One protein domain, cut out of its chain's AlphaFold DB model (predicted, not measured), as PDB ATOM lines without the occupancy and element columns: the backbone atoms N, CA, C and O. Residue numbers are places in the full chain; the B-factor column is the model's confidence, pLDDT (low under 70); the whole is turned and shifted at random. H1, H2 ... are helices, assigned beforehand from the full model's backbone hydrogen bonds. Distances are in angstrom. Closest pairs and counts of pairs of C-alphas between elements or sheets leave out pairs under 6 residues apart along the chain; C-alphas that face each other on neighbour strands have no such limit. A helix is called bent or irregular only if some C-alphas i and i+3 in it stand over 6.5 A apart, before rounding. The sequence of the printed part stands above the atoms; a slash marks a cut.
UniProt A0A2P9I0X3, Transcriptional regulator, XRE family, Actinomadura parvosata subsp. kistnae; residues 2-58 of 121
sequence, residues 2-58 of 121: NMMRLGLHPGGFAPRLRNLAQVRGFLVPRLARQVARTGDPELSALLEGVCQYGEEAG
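AT A GLANCE: This is residues 2 to 58 of the 121 residues of the protein "Transcriptional regulator, XRE family" of Actinomadura parvosata subsp. kistnae (UniProt A0A2P9I0X3). One long helix, H2, and a shorter one, H3, make a helical hairpin in which H3 folds back along the later half of H2, and the small helix H1 packs near the far end of H3, beside the earlier half of H2. The turn of this hairpin, residues 37 to 42, sticks out free at one end, and a long loop joins H1 to H2 at the other. The printed part has 57 residues with three named helices, in the order H1, H2, H3, and no named strand; the class is all helix. The whole is compact, with a radius of gyration of the C-alphas of 11.0 A, and only just elongated, spanning 32 by 21 by 16 A.

HOW THE PARTS SIT: Begin with the longest helix, H2, residues 20 to 38. With its residues 28 to 35 alone it touches H3, residues 41 to 51, and the closest C-alphas are those of Val 35 and Leu 43, 5.8 A apart. The two run opposite ways at a shallow tilt of 23 degrees, a helical hairpin. H1, residues 3 to 8, only just touches H2, with 3 pairs of C-alphas within 8 A. Look for this at residues 20 to 27 of H2, with which alone H2 touches H1; the closest C-alphas, those of Leu 8 and Arg 24, are 7.1 A apart. H1 and H2 run opposite ways at a steep tilt of 46 degrees. H1 also touches H3, the same way at a shallow tilt of 23 degrees, closest at the C-alphas of Arg 5 and Val 50, 6.3 A apart. With two of these three tilts shallow, the helix packing is mostly aligned, its helix lines near one direction, but only just. In H1 and H3 every O i to N i+4 pair is within hydrogen-bond range; in H2 13 of 15 are.

IN THESE COORDINATES: Find C-alpha 20 at (90.347, 142.070, 144.409); from there H2 runs 26.5 A to C-alpha 38 at (98.033, 164.255, 156.713). H2 is neither bent nor irregular, but only just: C-alphas 26 and 29 are 6.2 A apart. H3 runs 15.3 A from C-alpha 41 to C-alpha 51 at (93.060, 154.771, 141.203). Go back to C-alpha 3 at (102.595, 146.983, 149.044) for H1, which is 8.4 A long and ends at C-alpha 8.

THE WHOLE: The two C-alphas farthest apart are those of Arg 18 and Gly 39, 32.5 A. The link from H1 to H2, 11 residues, is long, and that from H2 to H3, 2 residues, is tight. The printed part, residues 2 to 58, has no cut. In the B-factor column the mean pLDDT of the printed part is 87.7, and residues 55 to 58 are under 70.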
ATOM      1  N   ASN A   2     106.034 149.910 147.598       84.38
ATOM      2  CA  ASN A   2     104.760 150.076 148.310       84.38
ATOM      3  C   ASN A   2     103.849 148.859 148.066       84.38
ATOM      4  O   ASN A   2     103.574 148.520 146.911       84.38
ATOM      5  N   MET A   3     103.384 148.215 149.139       83.44
ATOM      6  CA  MET A   3     102.595 146.983 149.044       83.44
ATOM      7  C   MET A   3     101.198 147.216 148.455       83.44
ATOM      8  O   MET A   3     100.702 146.352 147.739       83.44
ATOM      9  N   MET A   4     100.595 148.398 148.635       87.81
ATOM     10  CA  MET A   4      99.338 148.736 147.950       87.81
ATOM     11  C   MET A   4      99.539 148.860 146.439       87.81
ATOM     12  O   MET A   4      98.709 148.354 145.684       87.81
ATOM     13  N   ARG A   5     100.653 149.465 145.985       91.06
ATOM     14  CA  ARG A   5     100.988 149.472 144.548       91.06
ATOM     15  C   ARG A   5     101.122 148.049 144.038       91.06
ATOM     16  O   ARG A   5     100.422 147.676 143.111       91.06
ATOM     17  N   LEU A   6     101.962 147.233 144.669       90.06
ATOM     18  CA  LEU A   6     102.183 145.857 144.224       90.06
ATOM     19  C   LEU A   6     100.903 145.001 144.271       90.06
ATOM     20  O   LEU A   6     100.664 144.199 143.371       90.06
ATOM     21  N   GLY A   7     100.087 145.187 145.308       89.69
ATOM     22  CA  GLY A   7      98.840 144.468 145.548       89.69
ATOM     23  C   GLY A   7      97.762 144.757 144.508       89.69
ATOM     24  O   GLY A   7      97.116 143.830 144.023       89.69
ATOM     25  N   LEU A   8      97.580 146.032 144.154       91.50
ATOM     26  CA  LEU A   8      96.504 146.487 143.267       91.50
ATOM     27  C   LEU A   8      96.929 146.638 141.801       91.50
ATOM     28  O   LEU A   8      96.064 146.757 140.939       91.50
ATOM     29  N   HIS A   9      98.228 146.643 141.500       92.31
ATOM     30  CA  HIS A   9      98.712 146.830 140.135       92.31
ATOM     31  C   HIS A   9      98.333 145.637 139.232       92.31
ATOM     32  O   HIS A   9      98.544 144.488 139.638       92.31
ATOM     33  N   PRO A  10      97.864 145.862 137.986       91.12
ATOM     34  CA  PRO A  10      97.459 144.786 137.072       91.12
ATOM     35  C   PRO A  10      98.599 143.831 136.698       91.12
ATOM     36  O   PRO A  10      98.382 142.643 136.513       91.12
ATOM     37  N   GLY A  11      99.832 144.336 136.626       90.81
ATOM     38  CA  GLY A  11     101.048 143.519 136.471       90.81
ATOM     39  C   GLY A  11     101.633 142.980 137.787       90.81
ATOM     40  O   GLY A  11     102.731 142.435 137.779       90.81
ATOM     41  N   GLY A  12     100.961 143.211 138.918       90.88
ATOM     42  CA  GLY A  12     101.375 142.794 140.258       90.88
ATOM     43  C   GLY A  12     100.553 141.612 140.774       90.88
ATOM     44  O   GLY A  12     100.327 140.635 140.062       90.88
ATOM     45  N   PHE A  13     100.091 141.688 142.025       90.75
ATOM     46  CA  PHE A  13      99.260 140.638 142.627       90.75
ATOM     47  C   PHE A  13      97.783 140.707 142.232       90.75
ATOM     48  O   PHE A  13      97.076 139.726 142.454       90.75
ATOM     49  N   ALA A  14      97.311 141.800 141.623       92.88
ATOM     50  CA  ALA A  14      95.891 141.982 141.329       92.88
ATOM     51  C   ALA A  14      95.251 140.817 140.543       92.88
ATOM     52  O   ALA A  14      94.199 140.348 140.975       92.88
ATOM     53  N   PRO A  15      95.879 140.244 139.490       93.12
ATOM     54  CA  PRO A  15      95.309 139.099 138.764       93.12
ATOM     55  C   PRO A  15      95.181 137.824 139.605       93.12
ATOM     56  O   PRO A  15      94.454 136.902 139.244       93.12
ATOM     57  N   ARG A  16      95.922 137.750 140.714       93.81
ATOM     58  CA  ARG A  16      95.946 136.602 141.623       93.81
ATOM     59  C   ARG A  16      94.980 136.783 142.787       93.81
ATOM     60  O   ARG A  16      94.710 135.813 143.489       93.81
ATOM     61  N   LEU A  17      94.457 137.989 143.008       92.69
ATOM     62  CA  LEU A  17      93.508 138.264 144.080       92.69
ATOM     63  C   LEU A  17      92.104 137.797 143.691       92.69
ATOM     64  O   LEU A  17      91.463 138.359 142.806       92.69
ATOM     65  N   ARG A  18      91.594 136.787 144.399       94.12
ATOM     66  CA  ARG A  18      90.246 136.231 144.185       94.12
ATOM     67  C   ARG A  18      89.138 137.148 144.683       94.12
ATOM     68  O   ARG A  18      88.010 137.058 144.213       94.12
ATOM     69  N   ASN A  19      89.469 138.065 145.585       91.69
ATOM     70  CA  ASN A  19      88.568 139.082 146.109       91.69
ATOM     71  C   ASN A  19      89.110 140.508 145.907       91.69
ATOM     72  O   ASN A  19      88.923 141.372 146.764       91.69
ATOM     73  N   LEU A  20      89.760 140.766 144.760       91.00
ATOM     74  CA  LEU A  20      90.347 142.070 144.409       91.00
ATOM     75  C   LEU A  20      89.386 143.239 144.657       91.00
ATOM     76  O   LEU A  20      89.786 144.267 145.193       91.00
ATOM     77  N   ALA A  21      88.115 143.053 144.306       88.50
ATOM     78  CA  ALA A  21      87.066 144.041 144.494       88.50
ATOM     79  C   ALA A  21      86.924 144.503 145.955       88.50
ATOM     80  O   ALA A  21      86.945 145.698 146.249       88.50
ATOM     81  N   GLN A  22      86.856 143.543 146.877       87.56
ATOM     82  CA  GLN A  22      86.753 143.800 148.313       87.56
ATOM     83  C   GLN A  22      88.043 144.430 148.851       87.56
ATOM     84  O   GLN A  22      87.996 145.408 149.593       87.56
ATOM     85  N   VAL A  23      89.203 143.916 148.419       88.25
ATOM     86  CA  VAL A  23      90.525 144.441 148.800       88.25
ATOM     87  C   VAL A  23      90.680 145.902 148.379       88.25
ATOM     88  O   VAL A  23      91.053 146.743 149.197       88.25
ATOM     89  N   ARG A  24      90.328 146.241 147.137       89.12
ATOM     90  CA  ARG A  24      90.354 147.621 146.633       89.12
ATOM     91  C   ARG A  24      89.364 148.511 147.386       89.12
ATOM     92  O   ARG A  24      89.753 149.592 147.826       89.12
ATOM     93  N   GLY A  25      88.132 148.035 147.586       86.62
ATOM     94  CA  GLY A  25      87.080 148.746 148.320       86.62
ATOM     95  C   GLY A  25      87.431 149.039 149.782       86.62
ATOM     96  O   GLY A  25      86.937 150.005 150.355       86.62
ATOM     97  N   PHE A  26      88.334 148.266 150.382       84.56
ATOM     98  CA  PHE A  26      88.841 148.520 151.728       84.56
ATOM     99  C   PHE A  26      90.071 149.441 151.749       84.56
ATOM    100  O   PHE A  26      90.126 150.390 152.537       84.56
ATOM    101  N   LEU A  27      91.060 149.183 150.886       86.25
ATOM    102  CA  LEU A  27      92.350 149.881 150.916       86.25
ATOM    103  C   LEU A  27      92.268 151.320 150.387       86.25
ATOM    104  O   LEU A  27      92.827 152.223 151.012       86.25
ATOM    105  N   VAL A  28      91.562 151.557 149.275       90.06
ATOM    106  CA  VAL A  28      91.531 152.880 148.624       90.06
ATOM    107  C   VAL A  28      90.845 153.936 149.506       90.06
ATOM    108  O   VAL A  28      91.458 154.977 149.750       90.06
ATOM    109  N   PRO A  29      89.653 153.694 150.096       88.94
ATOM    110  CA  PRO A  29      89.038 154.673 150.995       88.94
ATOM    111  C   PRO A  29      89.853 154.924 152.266       88.94
ATOM    112  O   PRO A  29      89.856 156.038 152.793       88.94
ATOM    113  N   ARG A  30      90.560 153.905 152.775       86.38
ATOM    114  CA  ARG A  30      91.477 154.069 153.912       86.38
ATOM    115  C   ARG A  30      92.632 155.007 153.556       86.38
ATOM    116  O   ARG A  30      92.908 155.917 154.337       86.38
ATOM    117  N   LEU A  31      93.262 154.815 152.397       89.81
ATOM    118  CA  LEU A  31      94.329 155.689 151.905       89.81
ATOM    119  C   LEU A  31      93.821 157.122 151.688       89.81
ATOM    120  O   LEU A  31      94.459 158.063 152.150       89.81
ATOM    121  N   ALA A  32      92.639 157.290 151.090       90.50
ATOM    122  CA  ALA A  32      92.020 158.603 150.901       90.50
ATOM    123  C   ALA A  32      91.793 159.349 152.228       90.50
ATOM    124  O   ALA A  32      92.119 160.530 152.340       90.50
ATOM    125  N   ARG A  33      91.313 158.658 153.275       90.38
ATOM    126  CA  ARG A  33      91.198 159.245 154.625       90.38
ATOM    127  C   ARG A  33      92.556 159.637 155.214       90.38
ATOM    128  O   ARG A  33      92.646 160.643 155.912       90.38
ATOM    129  N   GLN A  34      93.606 158.856 154.959       86.38
ATOM    130  CA  GLN A  34      94.955 159.165 155.437       86.38
ATOM    131  C   GLN A  34      95.536 160.396 154.735       86.38
ATOM    132  O   GLN A  34      96.070 161.269 155.419       86.38
ATOM    133  N   VAL A  35      95.360 160.511 153.416       92.44
ATOM    134  CA  VAL A  35      95.713 161.708 152.635       92.44
ATOM    135  C   VAL A  35      94.995 162.935 153.190       92.44
ATOM    136  O   VAL A  35      95.645 163.913 153.540       92.44
ATOM    137  N   ALA A  36      93.673 162.858 153.378       92.94
ATOM    138  CA  ALA A  36      92.882 163.976 153.895       92.94
ATOM    139  C   ALA A  36      93.324 164.445 155.296       92.94
ATOM    140  O   ALA A  36      93.218 165.626 155.612       92.94
ATOM    141  N   ARG A  37      93.822 163.530 156.139       90.75
ATOM    142  CA  ARG A  37      94.289 163.843 157.500       90.75
ATOM    143  C   ARG A  37      95.710 164.411 157.543       90.75
ATOM    144  O   ARG A  37      96.010 165.186 158.443       90.75
ATOM    145  N   THR A  38      96.587 163.967 156.647       88.81
ATOM    146  CA  THR A  38      98.033 164.255 156.713       88.81
ATOM    147  C   THR A  38      98.484 165.315 155.716       88.81
ATOM    148  O   THR A  38      99.466 165.999 155.977       88.81
ATOM    149  N   GLY A  39      97.783 165.464 154.587       88.69
ATOM    150  CA  GLY A  39      98.212 166.323 153.482       88.69
ATOM    151  C   GLY A  39      99.487 165.843 152.784       88.69
ATOM    152  O   GLY A  39     100.106 166.616 152.061       88.69
ATOM    153  N   ASP A  40      99.898 164.592 153.008       89.06
ATOM    154  CA  ASP A  40     101.158 164.059 152.503       89.06
ATOM    155  C   ASP A  40     101.133 163.942 150.957       89.06
ATOM    156  O   ASP A  40     100.271 163.240 150.398       89.06
ATOM    157  N   PRO A  41     102.053 164.621 150.241       90.50
ATOM    158  CA  PRO A  41     102.108 164.580 148.784       90.50
ATOM    159  C   PRO A  41     102.468 163.190 148.238       90.50
ATOM    160  O   PRO A  41     101.985 162.825 147.165       90.50
ATOM    161  N   GLU A  42     103.247 162.378 148.958       89.69
ATOM    162  CA  GLU A  42     103.575 161.018 148.522       89.69
ATOM    163  C   GLU A  42     102.362 160.093 148.610       89.69
ATOM    164  O   GLU A  42     102.099 159.313 147.687       89.69
ATOM    165  N   LEU A  43     101.576 160.204 149.687       91.06
ATOM    166  CA  LEU A  43     100.321 159.461 149.820       91.06
ATOM    167  C   LEU A  43      99.285 159.910 148.787       91.06
ATOM    168  O   LEU A  43      98.527 159.079 148.283       91.06
ATOM    169  N   SER A  44      99.276 161.198 148.440       93.94
ATOM    170  CA  SER A  44      98.421 161.745 147.380       93.94
ATOM    171  C   SER A  44      98.792 161.149 146.018       93.94
ATOM    172  O   SER A  44      97.937 160.583 145.337       93.94
ATOM    173  N   ALA A  45     100.082 161.145 145.669       95.00
ATOM    174  CA  ALA A  45     100.581 160.522 144.441       95.00
ATOM    175  C   ALA A  45     100.368 158.996 144.417       95.00
ATOM    176  O   ALA A  45     100.165 158.387 143.362       95.00
ATOM    177  N   LEU A  46     100.419 158.338 145.580       93.56
ATOM    178  CA  LEU A  46     100.057 156.930 145.706       93.56
ATOM    179  C   LEU A  46      98.574 156.709 145.402       93.56
ATOM    180  O   LEU A  46      98.271 155.801 144.627       93.56
ATOM    181  N   LEU A  47      97.682 157.516 145.988       94.12
ATOM    182  CA  LEU A  47      96.235 157.431 145.788       94.12
ATOM    183  C   LEU A  47      95.873 157.599 144.310       94.12
ATOM    184  O   LEU A  47      95.181 156.750 143.752       94.12
ATOM    185  N   GLU A  48      96.399 158.639 143.666       93.94
ATOM    186  CA  GLU A  48      96.209 158.872 142.232       93.94
ATOM    187  C   GLU A  48      96.675 157.673 141.399       93.94
ATOM    188  O   GLU A  48      95.937 157.178 140.546       93.94
ATOM    189  N   GLY A  49      97.867 157.144 141.696       93.31
ATOM    190  CA  GLY A  49      98.418 155.989 140.993       93.31
ATOM    191  C   GLY A  49      97.571 154.723 141.144       93.31
ATOM    192  O   GLY A  49      97.313 154.040 140.155       93.31
ATOM    193  N   VAL A  50      97.097 154.395 142.354       91.69
ATOM    194  CA  VAL A  50      96.279 153.181 142.558       91.69
ATOM    195  C   VAL A  50      94.883 153.305 141.952       91.69
ATOM    196  O   VAL A  50      94.314 152.296 141.519       91.69
ATOM    197  N   CYS A  51      94.334 154.519 141.870       90.12
ATOM    198  CA  CYS A  51      93.060 154.771 141.203       90.12
ATOM    199  C   CYS A  51      93.115 154.408 139.710       90.12
ATOM    200  O   CYS A  51      92.129 153.902 139.184       90.12
ATOM    201  N   GLN A  52      94.278 154.521 139.060       90.94
ATOM    202  CA  GLN A  52      94.461 154.186 137.639       90.94
ATOM    203  C   GLN A  52      94.470 152.676 137.326       90.94
ATOM    204  O   GLN A  52      94.375 152.294 136.164       90.94
ATOM    205  N   TYR A  53      94.577 151.795 138.326       87.19
ATOM    206  CA  TYR A  53      94.758 150.348 138.116       87.19
ATOM    207  C   TYR A  53      93.500 149.559 137.696       87.19
ATOM    208  O   TYR A  53      93.577 148.339 137.570       87.19
ATOM    209  N   GLY A  54      92.360 150.211 137.456       73.12
ATOM    210  CA  GLY A  54      91.129 149.567 136.975       73.12
ATOM    211  C   GLY A  54      89.856 150.102 137.635       73.12
ATOM    212  O   GLY A  54      89.923 150.864 138.604       73.12
ATOM    213  N   GLU A  55      88.698 149.711 137.098       65.56
ATOM    214  CA  GLU A  55      87.390 150.241 137.508       65.56
ATOM    215  C   GLU A  55      86.973 149.847 138.932       65.56
ATOM    216  O   GLU A  55      87.424 148.853 139.511       65.56
ATOM    217  N   GLU A  56      86.122 150.698 139.508       58.41
ATOM    218  CA  GLU A  56      85.560 150.552 140.842       58.41
ATOM    219  C   GLU A  56      84.829 149.219 140.970       58.41
ATOM    220  O   GLU A  56      83.939 148.871 140.196       58.41
ATOM    221  N   ALA A  57      85.217 148.454 141.981       54.38
ATOM    222  CA  ALA A  57      84.460 147.291 142.366       54.38
ATOM    223  C   ALA A  57      83.039 147.705 142.747       54.38
ATOM    224  O   ALA A  57      82.860 148.599 143.576       54.38
ATOM    225  N   GLY A  58      82.049 147.026 142.163       53.34
ATOM    226  CA  GLY A  58      80.652 147.138 142.568       53.34
ATOM    227  C   GLY A  58      80.464 146.916 144.077       53.34
ATOM    228  O   GLY A  58      81.381 146.442 144.756       53.34
TER     229      GLY A  58